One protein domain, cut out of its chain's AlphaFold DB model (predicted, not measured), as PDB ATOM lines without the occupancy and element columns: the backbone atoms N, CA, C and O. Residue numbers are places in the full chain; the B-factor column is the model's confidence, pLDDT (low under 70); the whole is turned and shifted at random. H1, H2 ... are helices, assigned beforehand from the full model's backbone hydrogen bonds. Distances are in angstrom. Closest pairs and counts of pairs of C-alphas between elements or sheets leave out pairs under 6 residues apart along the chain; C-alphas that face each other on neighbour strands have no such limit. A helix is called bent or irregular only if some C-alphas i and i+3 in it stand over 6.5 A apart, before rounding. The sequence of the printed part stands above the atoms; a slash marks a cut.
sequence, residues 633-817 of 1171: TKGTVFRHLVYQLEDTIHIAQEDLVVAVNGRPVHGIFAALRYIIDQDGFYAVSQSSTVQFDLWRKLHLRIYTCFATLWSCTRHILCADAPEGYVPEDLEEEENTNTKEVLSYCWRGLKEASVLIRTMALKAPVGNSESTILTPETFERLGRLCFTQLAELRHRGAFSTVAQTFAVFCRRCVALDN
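This is residues 633 to 817 of the 1171 residues of the protein "Putative death-receptor fusion protein-domain-containing protein" of Clohesyomyces aquaticus (UniProt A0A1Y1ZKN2). Six helices, H1, H3, H5, H6, H7 and H8, run along the longest axis in an up-and-down bundle, each against the one before it, with H6 in the middle, H1 at one edge and H8 at the other. Short H2 and H4 lie near opposite ends. The printed part has 185 residues with eight named helices, H1 to H8 in chain order, and no named strand: all helix. It is compact, radius of gyration of the C-alphas 17.0 A, and only just elongated, spanning 54 by 36 by 23 A.

Start with H1, residues 634 to 654; its residues 648 to 652 alone touch H2, residues 656 to 660, closest C-alphas Ala 652 and Ala 659, 4.9 A. H3, residues 665 to 676, touches H1 at Leu 645 and Ile 668, closest C-alphas 6.2 A, a shallow tilt of 26 degrees, opposite ways. H4, residues 681 to 684, is close to H3 but not clearly touching, closest C-alphas Ile 675 and Phe 681, 7.6 A. H5, residues 689 to 717, and the hub H6, residues 738 to 762, form a hairpin, closest C-alphas Thr 713 and Cys 745, 5.4 A. H7, residues 775 to 791, and H8, residues 795 to 814, form another, closest C-alphas Cys 785 and Phe 805, 5.7 A. H8 touches H6, closest C-alphas Arg 757 and Thr 804, 5.0 A. Every O i to N i+4 pair is within hydrogen-bond range in H1, H2, H3, H6 and H7; H5 has 23 of 25, H8 15 of 16, and H4 is too short.

Find C-alpha 634 at (184.568, 227.462, 271.936), where H1 begins its 30.9 A. H5 spans 40.6 A, irregular where C-alphas 712 and 715 are 7.5 A apart; H6 spans 36.5 A. H8 ends at C-alpha 814, (200.246, 240.935, 250.426).

The farthest C-alphas, Glu 734 and Asp 816, are 55.3 A apart. The printed part has no cut; the links H5 to H6 and H6 to H7 are long. Residues 684 to 690 and 720 to 737 have pLDDT under 70.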
ATOM      1  N   THR A 633     182.718 224.904 275.734       81.50
ATOM      2  CA  THR A 633     183.872 225.695 275.287       81.50
ATOM      3  C   THR A 633     183.791 226.008 273.792       81.50
ATOM      4  O   THR A 633     183.166 225.263 273.022       81.50
ATOM      5  N   LYS A 634     184.464 227.081 273.357       85.50
ATOM      6  CA  LYS A 634     184.568 227.462 271.936       85.50
ATOM      7  C   LYS A 634     185.079 226.315 271.054       85.50
ATOM      8  O   LYS A 634     184.490 226.036 270.005       85.50
ATOM      9  N   GLY A 635     186.112 225.596 271.496       84.75
ATOM     10  CA  GLY A 635     186.667 224.453 270.773       84.75
ATOM     11  C   GLY A 635     185.685 223.289 270.637       84.75
ATOM     12  O   GLY A 635     185.687 222.604 269.615       84.75
ATOM     13  N   THR A 636     184.796 223.086 271.615       86.38
ATOM     14  CA  THR A 636     183.779 222.021 271.577       86.38
ATOM     15  C   THR A 636     182.728 222.285 270.499       86.38
ATOM     16  O   THR A 636     182.435 221.393 269.704       86.38
ATOM     17  N   VAL A 637     182.207 223.515 270.424       88.56
ATOM     18  CA  VAL A 637     181.218 223.910 269.403       88.56
ATOM     19  C   VAL A 637     181.819 223.819 268.002       88.56
ATOM     20  O   VAL A 637     181.223 223.224 267.105       88.56
ATOM     21  N   PHE A 638     183.029 224.349 267.811       90.94
ATOM     22  CA  PHE A 638     183.684 224.316 266.506       90.94
ATOM     23  C   PHE A 638     183.996 222.885 266.053       90.94
ATOM     24  O   PHE A 638     183.729 222.515 264.912       90.94
ATOM     25  N   ARG A 639     184.514 222.049 266.960       92.31
ATOM     26  CA  ARG A 639     184.802 220.638 266.680       92.31
ATOM     27  C   ARG A 639     183.534 219.856 266.332       92.31
ATOM     28  O   ARG A 639     183.582 219.035 265.422       92.31
ATOM     29  N   HIS A 640     182.424 220.115 267.023       91.56
ATOM     30  CA  HIS A 640     181.130 219.505 266.717       91.56
ATOM     31  C   HIS A 640     180.695 219.800 265.275       91.56
ATOM     32  O   HIS A 640     180.409 218.864 264.534       91.56
ATOM     33  N   LEU A 641     180.756 221.066 264.847       94.00
ATOM     34  CA  LEU A 641     180.414 221.463 263.477       94.00
ATOM     35  C   LEU A 641     181.340 220.823 262.430       94.00
ATOM     36  O   LEU A 641     180.871 220.403 261.377       94.00
ATOM     37  N   VAL A 642     182.645 220.707 262.706       96.38
ATOM     38  CA  VAL A 642     183.585 220.037 261.786       96.38
ATOM     39  C   VAL A 642     183.298 218.535 261.680       96.38
ATOM     40  O   VAL A 642     183.317 218.006 260.574       96.38
ATOM     41  N   TYR A 643     182.993 217.846 262.786       95.56
ATOM     42  CA  TYR A 643     182.597 216.431 262.729       95.56
ATOM     43  C   TYR A 643     181.287 216.232 261.970       95.56
ATOM     44  O   TYR A 643     181.197 215.342 261.133       95.56
ATOM     45  N   GLN A 644     180.291 217.079 262.227       92.00
ATOM     46  CA  GLN A 644     179.018 217.033 261.518       92.00
ATOM     47  C   GLN A 644     179.205 217.279 260.014       92.00
ATOM     48  O   GLN A 644     178.538 216.645 259.198       92.00
ATOM     49  N   LEU A 645     180.125 218.177 259.640       95.31
ATOM     50  CA  LEU A 645     180.469 218.440 258.245       95.31
ATOM     51  C   LEU A 645     181.075 217.210 257.563       95.31
ATOM     52  O   LEU A 645     180.682 216.880 256.450       95.31
ATOM     53  N   GLU A 646     182.034 216.555 258.216       96.06
ATOM     54  CA  GLU A 646     182.680 215.351 257.688       96.06
ATOM     55  C   GLU A 646     181.704 214.193 257.531       96.06
ATOM     56  O   GLU A 646     181.662 213.601 256.459       96.06
ATOM     57  N   ASP A 647     180.895 213.920 258.556       93.25
ATOM     58  CA  ASP A 647     179.851 212.890 258.519       93.25
ATOM     59  C   ASP A 647     178.893 213.128 257.344       93.25
ATOM     60  O   ASP A 647     178.635 212.249 256.527       93.25
ATOM     61  N   THR A 648     178.456 214.377 257.184       91.56
ATOM     62  CA  THR A 648     177.561 214.764 256.093       91.56
ATOM     63  C   THR A 648     178.205 214.584 254.711       91.56
ATOM     64  O   THR A 648     177.542 214.140 253.774       91.56
ATOM     65  N   ILE A 649     179.481 214.948 254.554       93.88
ATOM     66  CA  ILE A 649     180.192 214.842 253.270       93.88
ATOM     67  C   ILE A 649     180.544 213.393 252.942       93.88
ATOM     68  O   ILE A 649     180.499 213.032 251.771       93.88
ATOM     69  N   HIS A 650     180.854 212.573 253.946       93.75
ATOM     70  CA  HIS A 650     181.057 211.139 253.768       93.75
ATOM     71  C   HIS A 650     179.807 210.494 253.170       93.75
ATOM     72  O   HIS A 650     179.896 209.828 252.144       93.75
ATOM     73  N   ILE A 651     178.632 210.792 253.736       91.12
ATOM     74  CA  ILE A 651     177.352 210.326 253.190       91.12
ATOM     75  C   ILE A 651     177.166 210.836 251.756       91.12
ATOM     76  O   ILE A 651     176.842 210.050 250.884       91.12
ATOM     77  N   ALA A 652     177.440 212.115 251.474       90.00
ATOM     78  CA  ALA A 652     177.316 212.667 250.118       90.00
ATOM     79  C   ALA A 652     178.305 212.074 249.096       90.00
ATOM     80  O   ALA A 652     178.102 212.223 247.891       90.00
ATOM     81  N   GLN A 653     179.402 211.476 249.561       90.81
ATOM     82  CA  GLN A 653     180.381 210.787 248.728       90.81
ATOM     83  C   GLN A 653     179.958 209.345 248.429       90.81
ATOM     84  O   GLN A 653     180.236 208.866 247.332       90.81
ATOM     85  N   GLU A 654     179.313 208.671 249.383       89.00
ATOM     86  CA  GLU A 654     178.757 207.326 249.202       89.00
ATOM     87  C   GLU A 654     177.452 207.354 248.401       89.00
ATOM     88  O   GLU A 654     177.302 206.598 247.447       89.00
ATOM     89  N   ASP A 655     176.531 208.243 248.777       85.56
ATOM     90  CA  ASP A 655     175.204 208.388 248.190       85.56
ATOM     91  C   ASP A 655     174.730 209.851 248.273       85.56
ATOM     92  O   ASP A 655     174.320 210.383 249.317       85.56
ATOM     93  N   LEU A 656     174.773 210.525 247.124       85.00
ATOM     94  CA  LEU A 656     174.374 211.922 247.021       85.00
ATOM     95  C   LEU A 656     172.866 212.121 247.260       85.00
ATOM     96  O   LEU A 656     172.480 213.175 247.767       85.00
ATOM     97  N   VAL A 657     172.014 211.141 246.944       80.38
ATOM     98  CA  VAL A 657     170.556 211.237 247.128       80.38
ATOM     99  C   VAL A 657     170.211 211.255 248.603       80.38
ATOM    100  O   VAL A 657     169.468 212.129 249.062       80.38
ATOM    101  N   VAL A 658     170.798 210.339 249.372       83.44
ATOM    102  CA  VAL A 658     170.609 210.283 250.827       83.44
ATOM    103  C   VAL A 658     171.068 211.589 251.474       83.44
ATOM    104  O   VAL A 658     170.411 212.106 252.382       83.44
ATOM    105  N   ALA A 659     172.158 212.180 250.979       85.62
ATOM    106  CA  ALA A 659     172.632 213.461 251.484       85.62
ATOM    107  C   ALA A 659     171.683 214.632 251.158       85.62
ATOM    108  O   ALA A 659     171.453 215.508 252.001       85.62
ATOM    109  N   VAL A 660     171.100 214.646 249.954       83.00
ATOM    110  CA  VAL A 660     170.090 215.633 249.538       83.00
ATOM    111  C   VAL A 660     168.835 215.523 250.413       83.00
ATOM    112  O   VAL A 660     168.331 216.545 250.886       83.00
ATOM    113  N   ASN A 661     168.410 214.299 250.733       78.75
ATOM    114  CA  ASN A 661     167.217 213.976 251.520       78.75
ATOM    115  C   ASN A 661     167.443 214.028 253.042       78.75
ATOM    116  O   ASN A 661     167.087 213.113 253.785       78.75
ATOM    117  N   GLY A 662     167.998 215.142 253.529       77.06
ATOM    118  CA  GLY A 662     168.020 215.450 254.964       77.06
ATOM    119  C   GLY A 662     169.395 215.692 255.575       77.06
ATOM    120  O   GLY A 662     169.492 215.758 256.798       77.06
ATOM    121  N   ARG A 663     170.460 215.862 254.779       83.81
ATOM    122  CA  ARG A 663     171.809 216.190 255.282       83.81
ATOM    123  C   ARG A 663     172.437 217.399 254.555       83.81
ATOM    124  O   ARG A 663     173.471 217.277 253.898       83.81
ATOM    125  N   PRO A 664     171.845 218.607 254.645       86.19
ATOM    126  CA  PRO A 664     172.350 219.790 253.950       86.19
ATOM    127  C   PRO A 664     173.713 220.271 254.486       86.19
ATOM    128  O   PRO A 664     173.815 220.748 255.613       86.19
ATOM    129  N   VAL A 665     174.748 220.284 253.636       90.56
ATOM    130  CA  VAL A 665     176.096 220.789 254.003       90.56
ATOM    131  C   VAL A 665     176.180 222.307 254.179       90.56
ATOM    132  O   VAL A 665     177.010 222.814 254.933       90.56
ATOM    133  N   HIS A 666     175.353 223.062 253.455       91.25
ATOM    134  CA  HIS A 666     175.514 224.512 253.318       91.25
ATOM    135  C   HIS A 666     175.314 225.266 254.643       91.25
ATOM    136  O   HIS A 666     176.017 226.245 254.888       91.25
ATOM    137  N   GLY A 667     174.421 224.790 255.520       91.50
ATOM    138  CA  GLY A 667     174.222 225.361 256.858       91.50
ATOM    139  C   GLY A 667     175.454 225.223 257.750       91.50
ATOM    140  O   GLY A 667     175.838 226.174 258.427       91.50
ATOM    141  N   ILE A 668     176.134 224.075 257.686       94.19
ATOM    142  CA  ILE A 668     177.333 223.799 258.486       94.19
ATOM    143  C   ILE A 668     178.507 224.662 257.999       94.19
ATOM    144  O   ILE A 668     179.184 225.305 258.804       94.19
ATOM    145  N   PHE A 669     178.702 224.763 256.677       96.50
ATOM    146  CA  PHE A 669     179.684 225.684 256.093       96.50
ATOM    147  C   PHE A 669     179.416 227.142 256.485       96.50
ATOM    148  O   PHE A 669     180.349 227.858 256.857       96.50
ATOM    149  N   ALA A 670     178.155 227.582 256.445       95.56
ATOM    150  CA  ALA A 670     177.770 228.924 256.870       95.56
ATOM    151  C   ALA A 670     178.031 229.150 258.371       95.56
ATOM    152  O   ALA A 670     178.504 230.223 258.744       95.56
ATOM    153  N   ALA A 671     177.785 228.152 259.228       95.62
ATOM    154  CA  ALA A 671     178.023 228.244 260.671       95.62
ATOM    155  C   ALA A 671     179.515 228.431 260.970       95.62
ATOM    156  O   ALA A 671     179.906 229.385 261.645       95.62
ATOM    157  N   LEU A 672     180.357 227.578 260.378       96.94
ATOM    158  CA  LEU A 672     181.814 227.700 260.455       96.94
ATOM    159  C   LEU A 672     182.283 229.053 259.913       96.94
ATOM    160  O   LEU A 672     183.140 229.691 260.522       96.94
ATOM    161  N   ARG A 673     181.686 229.541 258.816       96.75
ATOM    162  CA  ARG A 673     182.009 230.857 258.251       96.75
ATOM    163  C   ARG A 673     181.722 231.962 259.252       96.75
ATOM    164  O   ARG A 673     182.606 232.770 259.502       96.75
ATOM    165  N   TYR A 674     180.511 232.011 259.801       96.06
ATOM    166  CA  TYR A 674     180.131 233.060 260.746       96.06
ATOM    167  C   TYR A 674     180.951 233.025 262.033       96.06
ATOM    168  O   TYR A 674     181.089 234.069 262.660       96.06
ATOM    169  N   ILE A 675     181.473 231.864 262.437       94.56
ATOM    170  CA  ILE A 675     182.378 231.741 263.584       94.56
ATOM    171  C   ILE A 675     183.776 232.276 263.238       94.56
ATOM    172  O   ILE A 675     184.288 233.137 263.947       94.56
ATOM    173  N   ILE A 676     184.379 231.823 262.131       94.38
ATOM    174  CA  ILE A 676     185.724 232.267 261.710       94.38
ATOM    175  C   ILE A 676     185.738 233.764 261.361       94.38
ATOM    176  O   ILE A 676     186.761 234.436 261.507       94.38
ATOM    177  N   ASP A 677     184.611 234.303 260.892       94.44
ATOM    178  CA  ASP A 677     184.490 235.714 260.535       94.44
ATOM    179  C   ASP A 677     184.365 236.652 261.750       94.44
ATOM    180  O   ASP A 677     184.470 237.864 261.570       94.44
ATOM    181  N   GLN A 678     184.203 236.143 262.978       90.88
ATOM    182  CA  GLN A 678     184.182 236.994 264.173       90.88
ATOM    183  C   GLN A 678     185.515 237.732 264.373       90.88
ATOM    184  O   GLN A 678     186.602 237.208 264.101       90.88
ATOM    185  N   ASP A 679     185.439 238.964 264.873       84.25
ATOM    186  CA  ASP A 679     186.625 239.762 265.172       84.25
ATOM    187  C   ASP A 679     187.449 239.111 266.290       84.25
ATOM    188  O   ASP A 679     186.928 238.675 267.313       84.25
ATOM    189  N   GLY A 680     188.765 239.021 266.084       81.69
ATOM    190  CA  GLY A 680     189.676 238.425 267.059       81.69
ATOM    191  C   GLY A 680     189.700 236.891 267.096       81.69
ATOM    192  O   GLY A 680     190.512 236.361 267.848       81.69
ATOM    193  N   PHE A 681     188.926 236.172 266.265       87.44
ATOM    194  CA  PHE A 681     188.909 234.695 266.239       87.44
ATOM    195  C   PHE A 681     190.323 234.083 266.210       87.44
ATOM    196  O   PHE A 681     190.689 233.291 267.079       87.44
ATOM    197  N   TYR A 682     191.164 234.514 265.262       85.12
ATOM    198  CA  TYR A 682     192.532 234.001 265.144       85.12
ATOM    199  C   TYR A 682     193.487 234.504 266.236       85.12
ATOM    200  O   TYR A 682     194.440 233.800 266.556       85.12
ATOM    201  N   ALA A 683     193.232 235.673 266.835       75.62
ATOM    202  CA  ALA A 683     194.041 236.188 267.945       75.62
ATOM    203  C   ALA A 683     193.804 235.379 269.231       75.62
ATOM    204  O   ALA A 683     194.744 235.055 269.947       75.62
ATOM    205  N   VAL A 684     192.549 235.003 269.476       62.59
ATOM    206  CA  VAL A 684     192.126 234.170 270.605       62.59
ATOM    207  C   VAL A 684     192.632 232.730 270.463       62.59
ATOM    208  O   VAL A 684     193.145 232.157 271.416       62.59
ATOM    209  N   SER A 685     192.588 232.163 269.250       59.88
ATOM    210  CA  SER A 685     193.028 230.782 268.979       59.88
ATOM    211  C   SER A 685     194.528 230.506 269.209       59.88
ATOM    212  O   SER A 685     194.953 229.353 269.145       59.88
ATOM    213  N   GLN A 686     195.329 231.550 269.460       62.56
ATOM    214  CA  GLN A 686     196.779 231.495 269.699       62.56
ATOM    215  C   GLN A 686     197.162 231.501 271.192       62.56
ATOM    216  O   GLN A 686     198.348 231.538 271.511       62.56
ATOM    217  N   SER A 687     196.192 231.466 272.112       59.47
ATOM    218  CA  SER A 687     196.416 231.588 273.564       59.47
ATOM    219  C   SER A 687     197.181 230.415 274.200       59.47
ATOM    220  O   SER A 687     197.864 230.611 275.205       59.47
ATOM    221  N   SER A 688     197.137 229.209 273.617       65.12
ATOM    222  CA  SER A 688     197.963 228.066 274.036       65.12
ATOM    223  C   SER A 688     198.400 227.188 272.857       65.12
ATOM    224  O   SER A 688     197.660 227.006 271.890       65.12
ATOM    225  N   THR A 689     199.596 226.593 272.939       62.62
ATOM    226  CA  THR A 689     200.188 225.755 271.874       62.62
ATOM    227  C   THR A 689     199.354 224.512 271.550       62.62
ATOM    228  O   THR A 689     199.154 224.183 270.382       62.62
ATOM    229  N   VAL A 690     198.798 223.844 272.566       64.25
ATOM    230  CA  VAL A 690     197.964 222.639 272.386       64.25
ATOM    231  C   VAL A 690     196.634 222.964 271.698       64.25
ATOM    232  O   VAL A 690     196.179 222.211 270.833       64.25
ATOM    233  N   GLN A 691     196.002 224.087 272.047       70.06
ATOM    234  CA  GLN A 691     194.771 224.524 271.381       70.06
ATOM    235  C   GLN A 691     195.057 224.982 269.961       70.06
ATOM    236  O   GLN A 691     194.313 224.634 269.049       70.06
ATOM    237  N   PHE A 692     196.162 225.692 269.752       77.25
ATOM    238  CA  PHE A 692     196.577 226.123 268.427       77.25
ATOM    239  C   PHE A 692     196.734 224.939 267.455       77.25
ATOM    240  O   PHE A 692     196.201 224.961 266.343       77.25
ATOM    241  N   ASP A 693     197.371 223.851 267.900       81.50
ATOM    242  CA  ASP A 693     197.505 222.618 267.118       81.50
ATOM    243  C   ASP A 693     196.164 221.968 266.773       81.50
ATOM    244  O   ASP A 693     195.978 221.457 265.662       81.50
ATOM    245  N   LEU A 694     195.214 221.989 267.709       83.38
ATOM    246  CA  LEU A 694     193.853 221.528 267.466       83.38
ATOM    247  C   LEU A 694     193.168 222.391 266.395       83.38
ATOM    248  O   LEU A 694     192.605 221.839 265.449       83.38
ATOM    249  N   TRP A 695     193.238 223.720 266.508       86.44
ATOM    250  CA  TRP A 695     192.662 224.646 265.530       86.44
ATOM    251  C   TRP A 695     193.250 224.424 264.139       86.44
ATOM    252  O   TRP A 695     192.496 224.302 263.171       86.44
ATOM    253  N   ARG A 696     194.575 224.273 264.040       88.69
ATOM    254  CA  ARG A 696     195.277 223.943 262.793       88.69
ATOM    255  C   ARG A 696     194.765 222.638 262.173       88.69
ATOM    256  O   ARG A 696     194.428 222.614 260.990       88.69
ATOM    257  N   LYS A 697     194.624 221.567 262.967       90.88
ATOM    258  CA  LYS A 697     194.068 220.277 262.503       90.88
ATOM    259  C   LYS A 697     192.625 220.411 262.010       90.88
ATOM    260  O   LYS A 697     192.280 219.842 260.978       90.88
ATOM    261  N   LEU A 698     191.787 221.172 262.713       92.88
ATOM    262  CA  LEU A 698     190.390 221.380 262.322       92.88
ATOM    263  C   LEU A 698     190.271 222.194 261.021       92.88
ATOM    264  O   LEU A 698     189.438 221.866 260.182       92.88
ATOM    265  N   HIS A 699     191.140 223.184 260.788       93.44
ATOM    266  CA  HIS A 699     191.176 223.919 259.513       93.44
ATOM    267  C   HIS A 699     191.601 223.027 258.335       93.44
ATOM    268  O   HIS A 699     191.030 223.134 257.250       93.44
ATOM    269  N   LEU A 700     192.558 222.114 258.542       93.00
ATOM    270  CA  LEU A 700     192.963 221.146 257.516       93.00
ATOM    271  C   LEU A 700     191.828 220.167 257.163       93.00
ATOM    272  O   LEU A 700     191.640 219.805 255.999       93.00
ATOM    273  N   ARG A 701     191.031 219.776 258.159       95.56
ATOM    274  CA  ARG A 701     189.830 218.955 257.964       95.56
ATOM    275  C   ARG A 701     188.766 219.691 257.147       95.56
ATOM    276  O   ARG A 701     188.278 219.144 256.166       95.56
ATOM    277  N   ILE A 702     188.516 220.973 257.437       96.12
ATOM    278  CA  ILE A 702     187.638 221.833 256.619       96.12
ATOM    279  C   ILE A 702     188.120 221.911 255.160       96.12
ATOM    280  O   ILE A 702     187.307 221.834 254.239       96.12
ATOM    281  N   TYR A 703     189.433 222.034 254.931       94.12
ATOM    282  CA  TYR A 703     190.008 221.978 253.581       94.12
ATOM    283  C   TYR A 703     189.692 220.652 252.876       94.12
ATOM    284  O   TYR A 703     189.256 220.662 251.724       94.12
ATOM    285  N   THR A 704     189.878 219.530 253.571       95.50
ATOM    286  CA  THR A 704     189.599 218.190 253.031       95.50
ATOM    287  C   THR A 704     188.127 218.079 252.636       95.50
ATOM    288  O   THR A 704     187.826 217.732 251.499       95.50
ATOM    289  N   CYS A 705     187.217 218.512 253.513       96.69
ATOM    290  CA  CYS A 705     185.784 218.600 253.234       96.69
ATOM    291  C   CYS A 705     185.466 219.429 251.982       96.69
ATOM    292  O   CYS A 705     184.644 219.028 251.162       96.69
ATOM    293  N   PHE A 706     186.119 220.579 251.796       95.50
ATOM    294  CA  PHE A 706     185.918 221.402 250.601       95.50
ATOM    295  C   PHE A 706     186.353 220.686 249.313       95.50
ATOM    296  O   PHE A 706     185.635 220.733 248.313       95.50
ATOM    297  N   ALA A 707     187.501 220.004 249.340       95.44
ATOM    298  CA  ALA A 707     187.993 219.231 248.202       95.44
ATOM    299  C   ALA A 707     187.072 218.040 247.877       95.44
ATOM    300  O   ALA A 707     186.719 217.843 246.712       95.44
ATOM    301  N   THR A 708     186.621 217.301 248.894       95.88
ATOM    302  CA  THR A 708     185.696 216.173 248.722       95.88
ATOM    303  C   THR A 708     184.344 216.638 248.189       95.88
ATOM    304  O   THR A 708     183.862 216.089 247.202       95.88
ATOM    305  N   LEU A 709     183.772 217.720 248.730       95.19
ATOM    306  CA  LEU A 709     182.523 218.284 248.209       95.19
ATOM    307  C   LEU A 709     182.634 218.648 246.721       95.19
ATOM    308  O   LEU A 709     181.699 218.416 245.953       95.19
ATOM    309  N   TRP A 710     183.765 219.218 246.291       94.50
ATOM    310  CA  TRP A 710     183.983 219.484 244.870       94.50
ATOM    311  C   TRP A 710     183.954 218.193 244.053       94.50
ATOM    312  O   TRP A 710     183.263 218.151 243.042       94.50
ATOM    313  N   SER A 711     184.623 217.127 244.506       93.25
ATOM    314  CA  SER A 711     184.603 215.839 243.802       93.25
ATOM    315  C   SER A 711     183.188 215.262 243.647       93.25
ATOM    316  O   SER A 711     182.832 214.854 242.544       93.25
ATOM    317  N   CYS A 712     182.346 215.355 244.686       91.00
ATOM    318  CA  CYS A 712     180.952 214.900 244.642       91.00
ATOM    319  C   CYS A 712     180.095 215.729 243.672       91.00
ATOM    320  O   CYS A 712     179.245 215.202 242.967       91.00
ATOM    321  N   THR A 713     180.309 217.046 243.621       91.06
ATOM    322  CA  THR A 713     179.403 217.983 242.925       91.06
ATOM    323  C   THR A 713     179.866 218.381 241.521       91.06
ATOM    324  O   THR A 713     179.083 218.947 240.750       91.06
ATOM    325  N   ARG A 714     181.125 218.093 241.161       90.12
ATOM    326  CA  ARG A 714     181.768 218.526 239.909       90.12
ATOM    327  C   ARG A 714     180.976 218.123 238.670       90.12
ATOM    328  O   ARG A 714     180.726 218.976 237.825       90.12
ATOM    329  N   HIS A 715     180.580 216.855 238.566       86.75
ATOM    330  CA  HIS A 715     179.914 216.320 237.375       86.75
ATOM    331  C   HIS A 715     178.562 217.009 237.104       86.75
ATOM    332  O   HIS A 715     178.277 217.366 235.964       86.75
ATOM    333  N   ILE A 716     177.801 217.329 238.156       86.81
ATOM    334  CA  ILE A 716     176.525 218.060 238.064       86.81
ATOM    335  C   ILE A 716     176.751 219.533 237.705       86.81
ATOM    336  O   ILE A 716     176.125 220.066 236.793       86.81
ATOM    337  N   LEU A 717     177.658 220.223 238.405       87.56
ATOM    338  CA  LEU A 717     177.851 221.674 238.244       87.56
ATOM    339  C   LEU A 717     178.603 222.072 236.966       87.56
ATOM    340  O   LEU A 717     178.566 223.248 236.573       87.56
ATOM    341  N   CYS A 718     179.290 221.113 236.344       85.31
ATOM    342  CA  CYS A 718     180.025 221.287 235.093       85.31
ATOM    343  C   CYS A 718     179.279 220.737 233.868       85.31
ATOM    344  O   CYS A 718     179.784 220.900 232.754       85.31
ATOM    345  N   ALA A 719     178.099 220.126 234.042       78.31
ATOM    346  CA  ALA A 719     177.260 219.665 232.939       78.31
ATOM    347  C   ALA A 719     176.808 220.835 232.045       78.31
ATOM    348  O   ALA A 719     176.631 221.964 232.508       78.31
ATOM    349  N   ASP A 720     176.620 220.575 230.750       62.75
ATOM    350  CA  ASP A 720     176.234 221.575 229.742       62.75
ATOM    351  C   ASP A 720     174.880 222.240 230.044       62.75
ATOM    352  O   ASP A 720     174.736 223.457 229.888       62.75
ATOM    353  N   ALA A 721     173.927 221.446 230.536       65.44
ATOM    354  CA  ALA A 721     172.604 221.864 230.984       65.44
ATOM    355  C   ALA A 721     172.361 221.352 232.418       65.44
ATOM    356  O   ALA A 721     171.607 220.402 232.616       65.44
ATOM    357  N   PRO A 722     172.987 221.967 233.438       59.00
ATOM    358  CA  PRO A 722     172.973 221.443 234.806       59.00
ATOM    359  C   PRO A 722     171.566 221.434 235.427       59.00
ATOM    360  O   PRO A 722     171.320 220.710 236.380       59.00
ATOM    361  N   GLU A 723     170.631 222.215 234.875       59.47
ATOM    362  CA  GLU A 723     169.222 222.287 235.294       59.47
ATOM    363  C   GLU A 723     168.373 221.084 234.841       59.47
ATOM    364  O   GLU A 723     167.282 220.895 235.377       59.47
ATOM    365  N   GLY A 724     168.859 220.279 233.887       52.50
ATOM    366  CA  GLY A 724     168.176 219.090 233.358       52.50
ATOM    367  C   GLY A 724     169.055 217.837 233.304       52.50
ATOM    368  O   GLY A 724     168.691 216.884 232.628       52.50
ATOM    369  N   TYR A 725     170.216 217.852 233.967       52.59
ATOM    370  CA  TYR A 725     171.138 216.719 234.012       52.59
ATOM    371  C   TYR A 725     170.789 215.800 235.186       52.59
ATOM    372  O   TYR A 725     170.883 216.218 236.342       52.59
ATOM    373  N   VAL A 726     170.416 214.561 234.878       51.94
ATOM    374  CA  VAL A 726     170.257 213.468 235.842       51.94
ATOM    375  C   VAL A 726     171.441 212.520 235.612       51.94
ATOM    376  O   VAL A 726     171.613 212.058 234.489       51.94
ATOM    377  N   PRO A 727     172.333 212.312 236.596       58.62
ATOM    378  CA  PRO A 727     173.333 211.247 236.528       58.62
ATOM    379  C   PRO A 727     172.660 209.893 236.257       58.62
ATOM    380  O   PRO A 727     171.595 209.650 236.813       58.62
ATOM    381  N   GLU A 728     173.285 209.021 235.460       49.94
ATOM    382  CA  GLU A 728     172.727 207.703 235.084       49.94
ATOM    383  C   GLU A 728     172.350 206.859 236.320       49.94
ATOM    384  O   GLU A 728     171.302 206.221 236.334       49.94
ATOM    385  N   ASP A 729     173.117 206.968 237.412       54.41
ATOM    386  CA  ASP A 729     172.846 206.292 238.693       54.41
ATOM    387  C   ASP A 729     171.595 206.825 239.437       54.41
ATOM    388  O   ASP A 729     171.162 206.234 240.423       54.41
ATOM    389  N   LEU A 730     171.028 207.961 239.005       53.19
ATOM    390  CA  LEU A 730     169.872 208.640 239.615       53.19
ATOM    391  C   LEU A 730     168.591 208.538 238.771       53.19
ATOM    392  O   LEU A 730     167.553 209.058 239.185       53.19
ATOM    393  N   GLU A 731     168.646 207.904 237.596       51.59
ATOM    394  CA  GLU A 731     167.486 207.740 236.707       51.59
ATOM    395  C   GLU A 731     166.507 206.651 237.187       51.59
ATOM    396  O   GLU A 731     165.329 206.695 236.831       51.59
ATOM    397  N   GLU A 732     166.958 205.708 238.025       47.34
ATOM    398  CA  GLU A 732     166.161 204.556 238.483       47.34
ATOM    399  C   GLU A 732     165.303 204.826 239.743       47.34
ATOM    400  O   GLU A 732     164.460 204.001 240.103       47.34
ATOM    401  N   GLU A 733     165.446 205.982 240.407       53.50
ATOM    402  CA  GLU A 733     164.701 206.315 241.632       53.50
ATOM    403  C   GLU A 733     163.548 207.310 241.381       53.50
ATOM    404  O   GLU A 733     163.752 208.520 241.267       53.50
ATOM    405  N   GLU A 734     162.301 206.813 241.384       48.25
ATOM    406  CA  GLU A 734     161.057 207.556 241.067       48.25
ATOM    407  C   GLU A 734     160.775 208.823 241.920       48.25
ATOM    408  O   GLU A 734     159.845 209.569 241.610       48.25
ATOM    409  N   ASN A 735     161.557 209.111 242.973       51.06
ATOM    410  CA  ASN A 735     161.301 210.199 243.930       51.06
ATOM    411  C   ASN A 735     162.369 211.312 243.993       51.06
ATOM    412  O   ASN A 735     162.184 212.264 244.756       51.06
ATOM    413  N   THR A 736     163.457 211.257 243.216       55.00
ATOM    414  CA  THR A 736     164.559 212.235 243.349       55.00
ATOM    415  C   THR A 736     164.440 213.370 242.323       55.00
ATOM    416  O   THR A 736     164.686 213.211 241.131       55.00
ATOM    417  N   ASN A 737     164.067 214.571 242.780       66.75
ATOM    418  CA  ASN A 737     163.906 215.748 241.921       66.75
ATOM    419  C   ASN A 737     165.275 216.354 241.551       66.75
ATOM    420  O   ASN A 737     165.981 216.884 242.411       66.75
ATOM    421  N   THR A 738     165.628 216.387 240.261       70.06
ATOM    422  CA  THR A 738     166.873 216.979 239.714       70.06
ATOM    423  C   THR A 738     167.178 218.383 240.261       70.06
ATOM    424  O   THR A 738     168.335 218.766 240.460       70.06
ATOM    425  N   LYS A 739     166.133 219.166 240.567       76.19
ATOM    426  CA  LYS A 739     166.260 220.518 241.135       76.19
ATOM    427  C   LYS A 739     166.824 220.527 242.556       76.19
ATOM    428  O   LYS A 739     167.521 221.476 242.916       76.19
ATOM    429  N   GLU A 740     166.529 219.514 243.363       79.38
ATOM    430  CA  GLU A 740     166.986 219.406 244.754       79.38
ATOM    431  C   GLU A 740     168.464 219.022 244.815       79.38
ATOM    432  O   GLU A 740     169.231 219.668 245.532       79.38
ATOM    433  N   VAL A 741     168.882 218.081 243.962       84.62
ATOM    434  CA  VAL A 741     170.286 217.683 243.785       84.62
ATOM    435  C   VAL A 741     171.129 218.870 243.318       84.62
ATOM    436  O   VAL A 741     172.136 219.212 243.946       84.62
ATOM    437  N   LEU A 742     170.692 219.577 242.268       84.88
ATOM    438  CA  LEU A 742     171.388 220.774 241.798       84.88
ATOM    439  C   LEU A 742     171.469 221.833 242.907       84.88
ATOM    440  O   LEU A 742     172.539 222.393 243.156       84.88
ATOM    441  N   SER A 743     170.349 222.082 243.595       86.00
ATOM    442  CA  SER A 743     170.240 223.014 244.721       86.00
ATOM    443  C   SER A 743     171.227 222.701 245.847       86.00
ATOM    444  O   SER A 743     171.908 223.609 246.330       86.00
ATOM    445  N   TYR A 744     171.346 221.432 246.232       89.25
ATOM    446  CA  TYR A 744     172.325 220.965 247.206       89.25
ATOM    447  C   TYR A 744     173.755 221.270 246.749       89.25
ATOM    448  O   TYR A 744     174.513 221.922 247.474       89.25
ATOM    449  N   CYS A 745     174.092 220.882 245.515       91.12
ATOM    450  CA  CYS A 745     175.435 221.007 244.954       91.12
ATOM    451  C   CYS A 745     175.908 222.462 244.893       91.12
ATOM    452  O   CYS A 745     176.964 222.806 245.434       91.12
ATOM    453  N   TRP A 746     175.135 223.353 244.260       90.50
ATOM    454  CA  TRP A 746     175.598 224.728 244.065       90.50
ATOM    455  C   TRP A 746     175.573 225.540 245.362       90.50
ATOM    456  O   TRP A 746     176.440 226.399 245.538       90.50
ATOM    457  N   ARG A 747     174.620 225.294 246.280       91.06
ATOM    458  CA  ARG A 747     174.583 225.974 247.590       91.06
ATOM    459  C   ARG A 747     175.711 225.504 248.491       91.06
ATOM    460  O   ARG A 747     176.348 226.344 249.123       91.06
ATOM    461  N   GLY A 748     175.984 224.198 248.511       93.56
ATOM    462  CA  GLY A 748     177.132 223.631 249.211       93.56
ATOM    463  C   GLY A 748     178.431 224.267 248.729       93.56
ATOM    464  O   GLY A 748     179.162 224.848 249.530       93.56
ATOM    465  N   LEU A 749     178.673 224.256 247.412       95.56
ATOM    466  CA  LEU A 749     179.886 224.842 246.839       95.56
ATOM    467  C   LEU A 749     179.973 226.354 247.086       95.56
ATOM    468  O   LEU A 749     181.055 226.863 247.381       95.56
ATOM    469  N   LYS A 750     178.847 227.077 247.002       94.75
ATOM    470  CA  LYS A 750     178.775 228.507 247.334       94.75
ATOM    471  C   LYS A 750     179.224 228.753 248.772       94.75
ATOM    472  O   LYS A 750     180.188 229.487 248.964       94.75
ATOM    473  N   GLU A 751     178.567 228.159 249.768       94.62
ATOM    474  CA  GLU A 751     178.886 228.429 251.178       94.62
ATOM    475  C   GLU A 751     180.298 227.964 251.550       94.62
ATOM    476  O   GLU A 751     181.021 228.704 252.222       94.62
ATOM    477  N   ALA A 752     180.751 226.824 251.022       96.62
ATOM    478  CA  ALA A 752     182.124 226.366 251.204       96.62
ATOM    479  C   ALA A 752     183.145 227.347 250.598       96.62
ATOM    480  O   ALA A 752     184.130 227.707 251.244       96.62
ATOM    481  N   SER A 753     182.876 227.882 249.403       96.88
ATOM    482  CA  SER A 753     183.738 228.887 248.765       96.88
ATOM    483  C   SER A 753     183.802 230.195 249.552       96.88
ATOM    484  O   SER A 753     184.845 230.854 249.547       96.88
ATOM    485  N   VAL A 754     182.715 230.605 250.221       96.62
ATOM    486  CA  VAL A 754     182.740 231.790 251.094       96.62
ATOM    487  C   VAL A 754     183.506 231.498 252.389       96.62
ATOM    488  O   VAL A 754     184.293 232.341 252.805       96.62
ATOM    489  N   LEU A 755     183.363 230.311 252.990       97.31
ATOM    490  CA  LEU A 755     184.169 229.905 254.151       97.31
ATOM    491  C   LEU A 755     185.672 229.955 253.841       97.31
ATOM    492  O   LEU A 755     186.436 230.611 254.552       97.31
ATOM    493  N   ILE A 756     186.089 229.328 252.739       96.88
ATOM    494  CA  ILE A 756     187.488 229.328 252.298       96.88
ATOM    495  C   ILE A 756     187.979 230.750 252.001       96.88
ATOM    496  O   ILE A 756     189.118 231.088 252.318       96.88
ATOM    497  N   ARG A 757     187.124 231.623 251.452       97.44
ATOM    498  CA  ARG A 757     187.448 233.047 251.270       97.44
ATOM    499  C   ARG A 757     187.757 233.736 252.595       97.44
ATOM    500  O   ARG A 757     188.733 234.480 252.668       97.44
ATOM    501  N   THR A 758     186.934 233.508 253.619       96.56
ATOM    502  CA  THR A 758     187.139 234.070 254.960       96.56
ATOM    503  C   THR A 758     188.446 233.558 255.564       96.56
ATOM    504  O   THR A 758     189.246 234.363 256.042       96.56
ATOM    505  N   MET A 759     188.722 232.253 255.452       95.06
ATOM    506  CA  MET A 759     189.993 231.659 255.885       95.06
ATOM    507  C   MET A 759     191.184 232.287 255.148       95.06
ATOM    508  O   MET A 759     192.129 232.732 255.788       95.06
ATOM    509  N   ALA A 760     191.128 232.413 253.820       94.50
ATOM    510  CA  ALA A 760     192.202 233.018 253.032       94.50
ATOM    511  C   ALA A 760     192.463 234.487 253.412       94.50
ATOM    512  O   ALA A 760     193.606 234.944 253.401       94.50
ATOM    513  N   LEU A 761     191.409 235.232 253.759       93.81
ATOM    514  CA  LEU A 761     191.507 236.637 254.145       93.81
ATOM    515  C   LEU A 761     192.103 236.826 255.548       93.81
ATOM    516  O   LEU A 761     192.915 237.733 255.739       93.81
ATOM    517  N   LYS A 762     191.672 236.011 256.520       92.00
ATOM    518  CA  LYS A 762     191.902 236.251 257.954       92.00
ATOM    519  C   LYS A 762     192.932 235.319 258.600       92.00
ATOM    520  O   LYS A 762     193.563 235.735 259.568       92.00
ATOM    521  N   ALA A 763     193.132 234.102 258.089       91.25
ATOM    522  CA  ALA A 763     194.024 233.134 258.723       91.25
ATOM    523  C   ALA A 763     195.502 233.574 258.654       91.25
ATOM    524  O   ALA A 763     195.937 234.138 257.637       91.25
ATOM    525  N   PRO A 764     196.297 233.287 259.703       90.31
ATOM    526  CA  PRO A 764     197.753 233.337 259.639       90.31
ATOM    527  C   PRO A 764     198.297 232.330 258.616       90.31
ATOM    528  O   PRO A 764     198.048 231.125 258.736       90.31
ATOM    529  N   VAL A 765     199.048 232.831 257.630       91.19
ATOM    530  CA  VAL A 765     199.715 232.034 256.588       91.19
ATOM    531  C   VAL A 765     201.225 232.205 256.726       91.19
ATOM    532  O   VAL A 765     201.709 233.336 256.709       91.19
ATOM    533  N   GLY A 766     201.970 231.111 256.860       87.56
ATOM    534  CA  GLY A 766     203.415 231.158 257.094       87.56
ATOM    535  C   GLY A 766     204.009 229.791 257.423       87.56
ATOM    536  O   GLY A 766     203.369 228.774 257.200       87.56
ATOM    537  N   ASN A 767     205.232 229.778 257.954       82.56
ATOM    538  CA  ASN A 767     205.924 228.561 258.408       82.56
ATOM    539  C   ASN A 767     206.264 228.603 259.911       82.56
ATOM    540  O   ASN A 767     207.055 227.800 260.395       82.56
ATOM    541  N   SER A 768     205.711 229.569 260.650       80.56
ATOM    542  CA  SER A 768     205.928 229.738 262.091       80.56
ATOM    543  C   SER A 768     205.030 228.820 262.925       80.56
ATOM    544  O   SER A 768     204.019 228.310 262.440       80.56
ATOM    545  N   GLU A 769     205.330 228.702 264.219       71.06
ATOM    546  CA  GLU A 769     204.469 228.019 265.199       71.06
ATOM    547  C   GLU A 769     203.064 228.636 265.309       71.06
ATOM    548  O   GLU A 769     202.138 227.962 265.733       71.06
ATOM    549  N   SER A 770     202.881 229.883 264.862       74.31
ATOM    550  CA  SER A 770     201.602 230.604 264.810       74.31
ATOM    551  C   SER A 770     200.843 230.462 263.477       74.31
ATOM    552  O   SER A 770     199.896 231.209 263.213       74.31
ATOM    553  N   THR A 771     201.229 229.501 262.630       85.88
ATOM    554  CA  THR A 771     200.634 229.247 261.304       85.88
ATOM    555  C   THR A 771     199.376 228.379 261.367       85.88
ATOM    556  O   THR A 771     199.440 227.225 261.789       85.88
ATOM    557  N   ILE A 772     198.247 228.894 260.864       90.25
ATOM    558  CA  ILE A 772     197.023 228.096 260.667       90.25
ATOM    559  C   ILE A 772     197.026 227.425 259.290       90.25
ATOM    560  O   ILE A 772     196.689 226.248 259.185       90.25
ATOM    561  N   LEU A 773     197.418 228.154 258.239       91.19
ATOM    562  CA  LEU A 773     197.518 227.631 256.874       91.19
ATOM    563  C   LEU A 773     198.971 227.660 256.402       91.19
ATOM    564  O   LEU A 773     199.578 228.726 256.332       91.19
ATOM    565  N   THR A 774     199.521 226.506 256.032       91.69
ATOM    566  CA  THR A 774     200.843 226.467 255.390       91.69
ATOM    567  C   THR A 774     200.771 227.057 253.975       91.69
ATOM    568  O   THR A 774     199.692 227.030 253.364       91.69
ATOM    569  N   PRO A 775     201.885 227.562 253.409       92.81
ATOM    570  CA  PRO A 775     201.920 228.059 252.037       92.81
ATOM    571  C   PRO A 775     201.424 227.020 251.026       92.81
ATOM    572  O   PRO A 775     200.695 227.366 250.104       92.81
ATOM    573  N   GLU A 776     201.725 225.738 251.237       93.06
ATOM    574  CA  GLU A 776     201.293 224.642 250.363       93.06
ATOM    575  C   GLU A 776     199.777 224.434 250.426       93.06
ATOM    576  O   GLU A 776     199.128 224.246 249.399       93.06
ATOM    577  N   THR A 777     199.189 224.483 251.626       92.19
ATOM    578  CA  THR A 777     197.729 224.377 251.787       92.19
ATOM    579  C   THR A 777     197.030 225.578 251.152       92.19
ATOM    580  O   THR A 777     196.013 225.424 250.475       92.19
ATOM    581  N   PHE A 778     197.595 226.774 251.332       94.81
ATOM    582  CA  PHE A 778     197.082 228.008 250.748       94.81
ATOM    583  C   PHE A 778     197.114 227.971 249.211       94.81
ATOM    584  O   PHE A 778     196.114 228.279 248.562       94.81
ATOM    585  N   GLU A 779     198.235 227.534 248.633       95.44
ATOM    586  CA  GLU A 779     198.407 227.322 247.195       95.44
ATOM    587  C   GLU A 779     197.397 226.304 246.651       95.44
ATOM    588  O   GLU A 779     196.708 226.590 245.674       95.44
ATOM    589  N   ARG A 780     197.241 225.148 247.312       95.62
ATOM    590  CA  ARG A 780     196.283 224.102 246.908       95.62
ATOM    591  C   ARG A 780     194.837 224.593 246.915       95.62
ATOM    592  O   ARG A 780     194.087 224.272 245.996       95.62
ATOM    593  N   LEU A 781     194.443 225.379 247.916       95.31
ATOM    594  CA  LEU A 781     193.119 226.006 247.963       95.31
ATOM    595  C   LEU A 781     192.915 226.986 246.799       95.31
ATOM    596  O   LEU A 781     191.892 226.922 246.117       95.31
ATOM    597  N   GLY A 782     193.900 227.850 246.534       95.62
ATOM    598  CA  GLY A 782     193.869 228.770 245.394       95.62
ATOM    599  C   GLY A 782     193.786 228.036 244.051       95.62
ATOM    600  O   GLY A 782     192.961 228.385 243.206       95.62
ATOM    601  N   ARG A 783     194.568 226.963 243.891       95.88
ATOM    602  CA  ARG A 783     194.576 226.077 242.716       95.88
ATOM    603  C   ARG A 783     193.239 225.364 242.510       95.88
ATOM    604  O   ARG A 783     192.783 225.227 241.374       95.88
ATOM    605  N   LEU A 784     192.582 224.940 243.588       95.62
ATOM    606  CA  LEU A 784     191.245 224.353 243.514       95.62
ATOM    607  C   LEU A 784     190.219 225.384 243.023       95.62
ATOM    608  O   LEU A 784     189.439 225.075 242.126       95.62
ATOM    609  N   CYS A 785     190.267 226.626 243.516       95.56
ATOM    610  CA  CYS A 785     189.418 227.703 242.997       95.56
ATOM    611  C   CYS A 785     189.713 228.034 241.524       95.56
ATOM    612  O   CYS A 785     188.777 228.261 240.762       95.56
ATOM    613  N   PHE A 786     190.984 228.030 241.106       94.62
ATOM    614  CA  PHE A 786     191.373 228.179 239.698       94.62
ATOM    615  C   PHE A 786     190.727 227.086 238.831       94.62
ATOM    616  O   PHE A 786     190.061 227.380 237.841       94.62
ATOM    617  N   THR A 787     190.849 225.825 239.254       92.50
ATOM    618  CA  THR A 787     190.272 224.661 238.558       92.50
ATOM    619  C   THR A 787     188.750 224.773 238.465       92.50
ATOM    620  O   THR A 787     188.175 224.639 237.389       92.50
ATOM    621  N   GLN A 788     188.094 225.113 239.577       92.44
ATOM    622  CA  GLN A 788     186.654 225.356 239.618       92.44
ATOM    623  C   GLN A 788     186.240 226.466 238.644       92.44
ATOM    624  O   GLN A 788     185.259 226.300 237.934       92.44
ATOM    625  N   LEU A 789     186.972 227.582 238.549       89.88
ATOM    626  CA  LEU A 789     186.651 228.652 237.591       89.88
ATOM    627  C   LEU A 789     186.833 228.239 236.139       89.88
ATOM    628  O   LEU A 789     186.083 228.701 235.278       89.88
ATOM    629  N   ALA A 790     187.818 227.389 235.870       87.38
ATOM    630  CA  ALA A 790     188.011 226.847 234.544       87.38
ATOM    631  C   ALA A 790     186.844 225.923 234.152       87.38
ATOM    632  O   ALA A 790     186.456 225.931 232.988       87.38
ATOM    633  N   GLU A 791     186.293 225.134 235.076       85.56
ATOM    634  CA  GLU A 791     185.348 224.047 234.762       85.56
ATOM    635  C   GLU A 791     183.862 224.372 235.011       85.56
ATOM    636  O   GLU A 791     182.995 223.838 234.316       85.56
ATOM    637  N   LEU A 792     183.548 225.242 235.979       86.38
ATOM    638  CA  LEU A 792     182.180 225.531 236.420       86.38
ATOM    639  C   LEU A 792     181.307 226.142 235.324       86.38
ATOM    640  O   LEU A 792     181.717 227.046 234.597       86.38
ATOM    641  N   ARG A 793     180.029 225.739 235.319       80.81
ATOM    642  CA  ARG A 793     179.011 226.285 234.404       80.81
ATOM    643  C   ARG A 793     177.798 226.876 235.113       80.81
ATOM    644  O   ARG A 793     177.134 227.762 234.573       80.81
ATOM    645  N   HIS A 794     177.522 226.447 236.346       82.69
ATOM    646  CA  HIS A 794     176.432 227.002 237.144       82.69
ATOM    647  C   HIS A 794     176.719 228.452 237.583       82.69
ATOM    648  O   HIS A 794     177.611 228.714 238.397       82.69
ATOM    649  N   ARG A 795     175.906 229.405 237.102       74.31
ATOM    650  CA  ARG A 795     176.115 230.857 237.278       74.31
ATOM    651  C   ARG A 795     176.266 231.292 238.741       74.31
ATOM    652  O   ARG A 795     177.122 232.122 239.037       74.31
ATOM    653  N   GLY A 796     175.457 230.745 239.653       75.12
ATOM    654  CA  GLY A 796     175.490 231.124 241.076       75.12
ATOM    655  C   GLY A 796     176.729 230.624 241.831       75.12
ATOM    656  O   GLY A 796     177.223 231.293 242.742       75.12
ATOM    657  N   ALA A 797     177.262 229.463 241.435       84.94
ATOM    658  CA  ALA A 797     178.491 228.922 242.015       84.94
ATOM    659  C   ALA A 797     179.702 229.683 241.465       84.94
ATOM    660  O   ALA A 797     180.535 230.176 242.226       84.94
ATOM    661  N   PHE A 798     179.712 229.878 240.145       86.50
ATOM    662  CA  PHE A 798     180.730 230.602 239.402       86.50
ATOM    663  C   PHE A 798     181.074 231.976 240.010       86.50
ATOM    664  O   PHE A 798     182.231 232.232 240.351       86.50
ATOM    665  N   SER A 799     180.078 232.846 240.223       88.19
ATOM    666  CA  SER A 799     180.316 234.198 240.754       88.19
ATOM    667  C   SER A 799     180.955 234.192 242.145       88.19
ATOM    668  O   SER A 799     181.742 235.077 242.485       88.19
ATOM    669  N   THR A 800     180.622 233.188 242.959       92.75
ATOM    670  CA  THR A 800     181.149 233.052 244.318       92.75
ATOM    671  C   THR A 800     182.601 232.584 244.284       92.75
ATOM    672  O   THR A 800     183.447 233.187 244.944       92.75
ATOM    673  N   VAL A 801     182.926 231.578 243.471       94.94
ATOM    674  CA  VAL A 801     184.313 231.115 243.322       94.94
ATOM    675  C   VAL A 801     185.200 232.231 242.756       94.94
ATOM    676  O   VAL A 801     186.302 232.432 243.258       94.94
ATOM    677  N   ALA A 802     184.706 233.039 241.809       93.00
ATOM    678  CA  ALA A 802     185.488 234.117 241.191       93.00
ATOM    679  C   ALA A 802     185.921 235.172 242.219       93.00
ATOM    680  O   ALA A 802     187.089 235.558 242.304       93.00
ATOM    681  N   GLN A 803     184.985 235.594 243.069       93.69
ATOM    682  CA  GLN A 803     185.273 236.506 244.173       93.69
ATOM    683  C   GLN A 803     186.228 235.887 245.209       93.69
ATOM    684  O   GLN A 803     187.053 236.608 245.775       93.69
ATOM    685  N   THR A 804     186.124 234.577 245.464       96.19
ATOM    686  CA  THR A 804     187.026 233.846 246.368       96.19
ATOM    687  C   THR A 804     188.443 233.797 245.806       96.19
ATOM    688  O   THR A 804     189.378 234.217 246.483       96.19
ATOM    689  N   PHE A 805     188.611 233.401 244.548       96.81
ATOM    690  CA  PHE A 805     189.908 233.363 243.874       96.81
ATOM    691  C   PHE A 805     190.584 234.743 243.814       96.81
ATOM    692  O   PHE A 805     191.778 234.874 244.082       96.81
ATOM    693  N   ALA A 806     189.814 235.810 243.581       95.06
ATOM    694  CA  ALA A 806     190.344 237.171 243.623       95.06
ATOM    695  C   ALA A 806     190.880 237.566 245.020       95.06
ATOM    696  O   ALA A 806     191.794 238.387 245.115       95.06
ATOM    697  N   VAL A 807     190.336 237.010 246.115       95.62
ATOM    698  CA  VAL A 807     190.904 237.179 247.469       95.62
ATOM    699  C   VAL A 807     192.242 236.452 247.593       95.62
ATOM    700  O   VAL A 807     193.179 237.058 248.108       95.62
ATOM    701  N   PHE A 808     192.358 235.220 247.081       96.50
ATOM    702  CA  PHE A 808     193.634 234.492 247.052       96.50
ATOM    703  C   PHE A 808     194.712 235.288 246.320       96.50
ATOM    704  O   PHE A 808     195.757 235.552 246.906       96.50
ATOM    705  N   CYS A 809     194.425 235.768 245.106       95.31
ATOM    706  CA  CYS A 809     195.377 236.563 244.326       95.31
ATOM    707  C   CYS A 809     195.856 237.801 245.103       95.31
ATOM    708  O   CYS A 809     197.053 238.067 245.192       95.31
ATOM    709  N   ARG A 810     194.935 238.542 245.739       93.12
ATOM    710  CA  ARG A 810     195.285 239.709 246.574       93.12
ATOM    711  C   ARG A 810     196.146 239.339 247.773       93.12
ATOM    712  O   ARG A 810     197.059 240.078 248.130       93.12
ATOM    713  N   ARG A 811     195.826 238.224 248.424       93.38
ATOM    714  CA  ARG A 811     196.540 237.766 249.610       93.38
ATOM    715  C   ARG A 811     197.940 237.262 249.250       93.38
ATOM    716  O   ARG A 811     198.866 237.603 249.969       93.38
ATOM    717  N   CYS A 812     198.114 236.583 248.113       93.75
ATOM    718  CA  CYS A 812     199.422 236.217 247.552       93.75
ATOM    719  C   CYS A 812     200.368 237.422 247.453       93.75
ATOM    720  O   CYS A 812     201.504 237.346 247.907       93.75
ATOM    721  N   VAL A 813     199.884 238.550 246.919       90.38
ATOM    722  CA  VAL A 813     200.679 239.784 246.773       90.38
ATOM    723  C   VAL A 813     200.999 240.429 248.130       90.38
ATOM    724  O   VAL A 813     202.062 241.022 248.297       90.38
ATOM    725  N   ALA A 814     200.094 240.319 249.107       89.25
ATOM    726  CA  ALA A 814     200.246 240.935 250.426       89.25
ATOM    727  C   ALA A 814     201.116 240.126 251.409       89.25
ATOM    728  O   ALA A 814     201.651 240.705 252.354       89.25
ATOM    729  N   LEU A 815     201.230 238.808 251.231       88.31
ATOM    730  CA  LEU A 815     202.001 237.932 252.119       88.31
ATOM    731  C   LEU A 815     203.510 238.097 251.912       88.31
ATOM    732  O   LEU A 815     203.968 238.385 250.807       88.31
ATOM    733  N   ASP A 816     204.290 237.871 252.971       86.75
ATOM    734  CA  ASP A 816     205.756 237.857 252.920       86.75
ATOM    735  C   ASP A 816     206.312 236.458 252.655       86.75
ATOM    736  O   ASP A 816     206.982 235.846 253.478       86.75
ATOM    737  N   ASN A 817     205.950 235.914 251.494       89.62
ATOM    738  CA  ASN A 817     206.423 234.620 251.023       89.62
ATOM    739  C   ASN A 817     206.630 234.679 249.505       89.62
ATOM    740  O   ASN A 817     205.686 234.926 248.756       89.62
TER     741      ASN A 817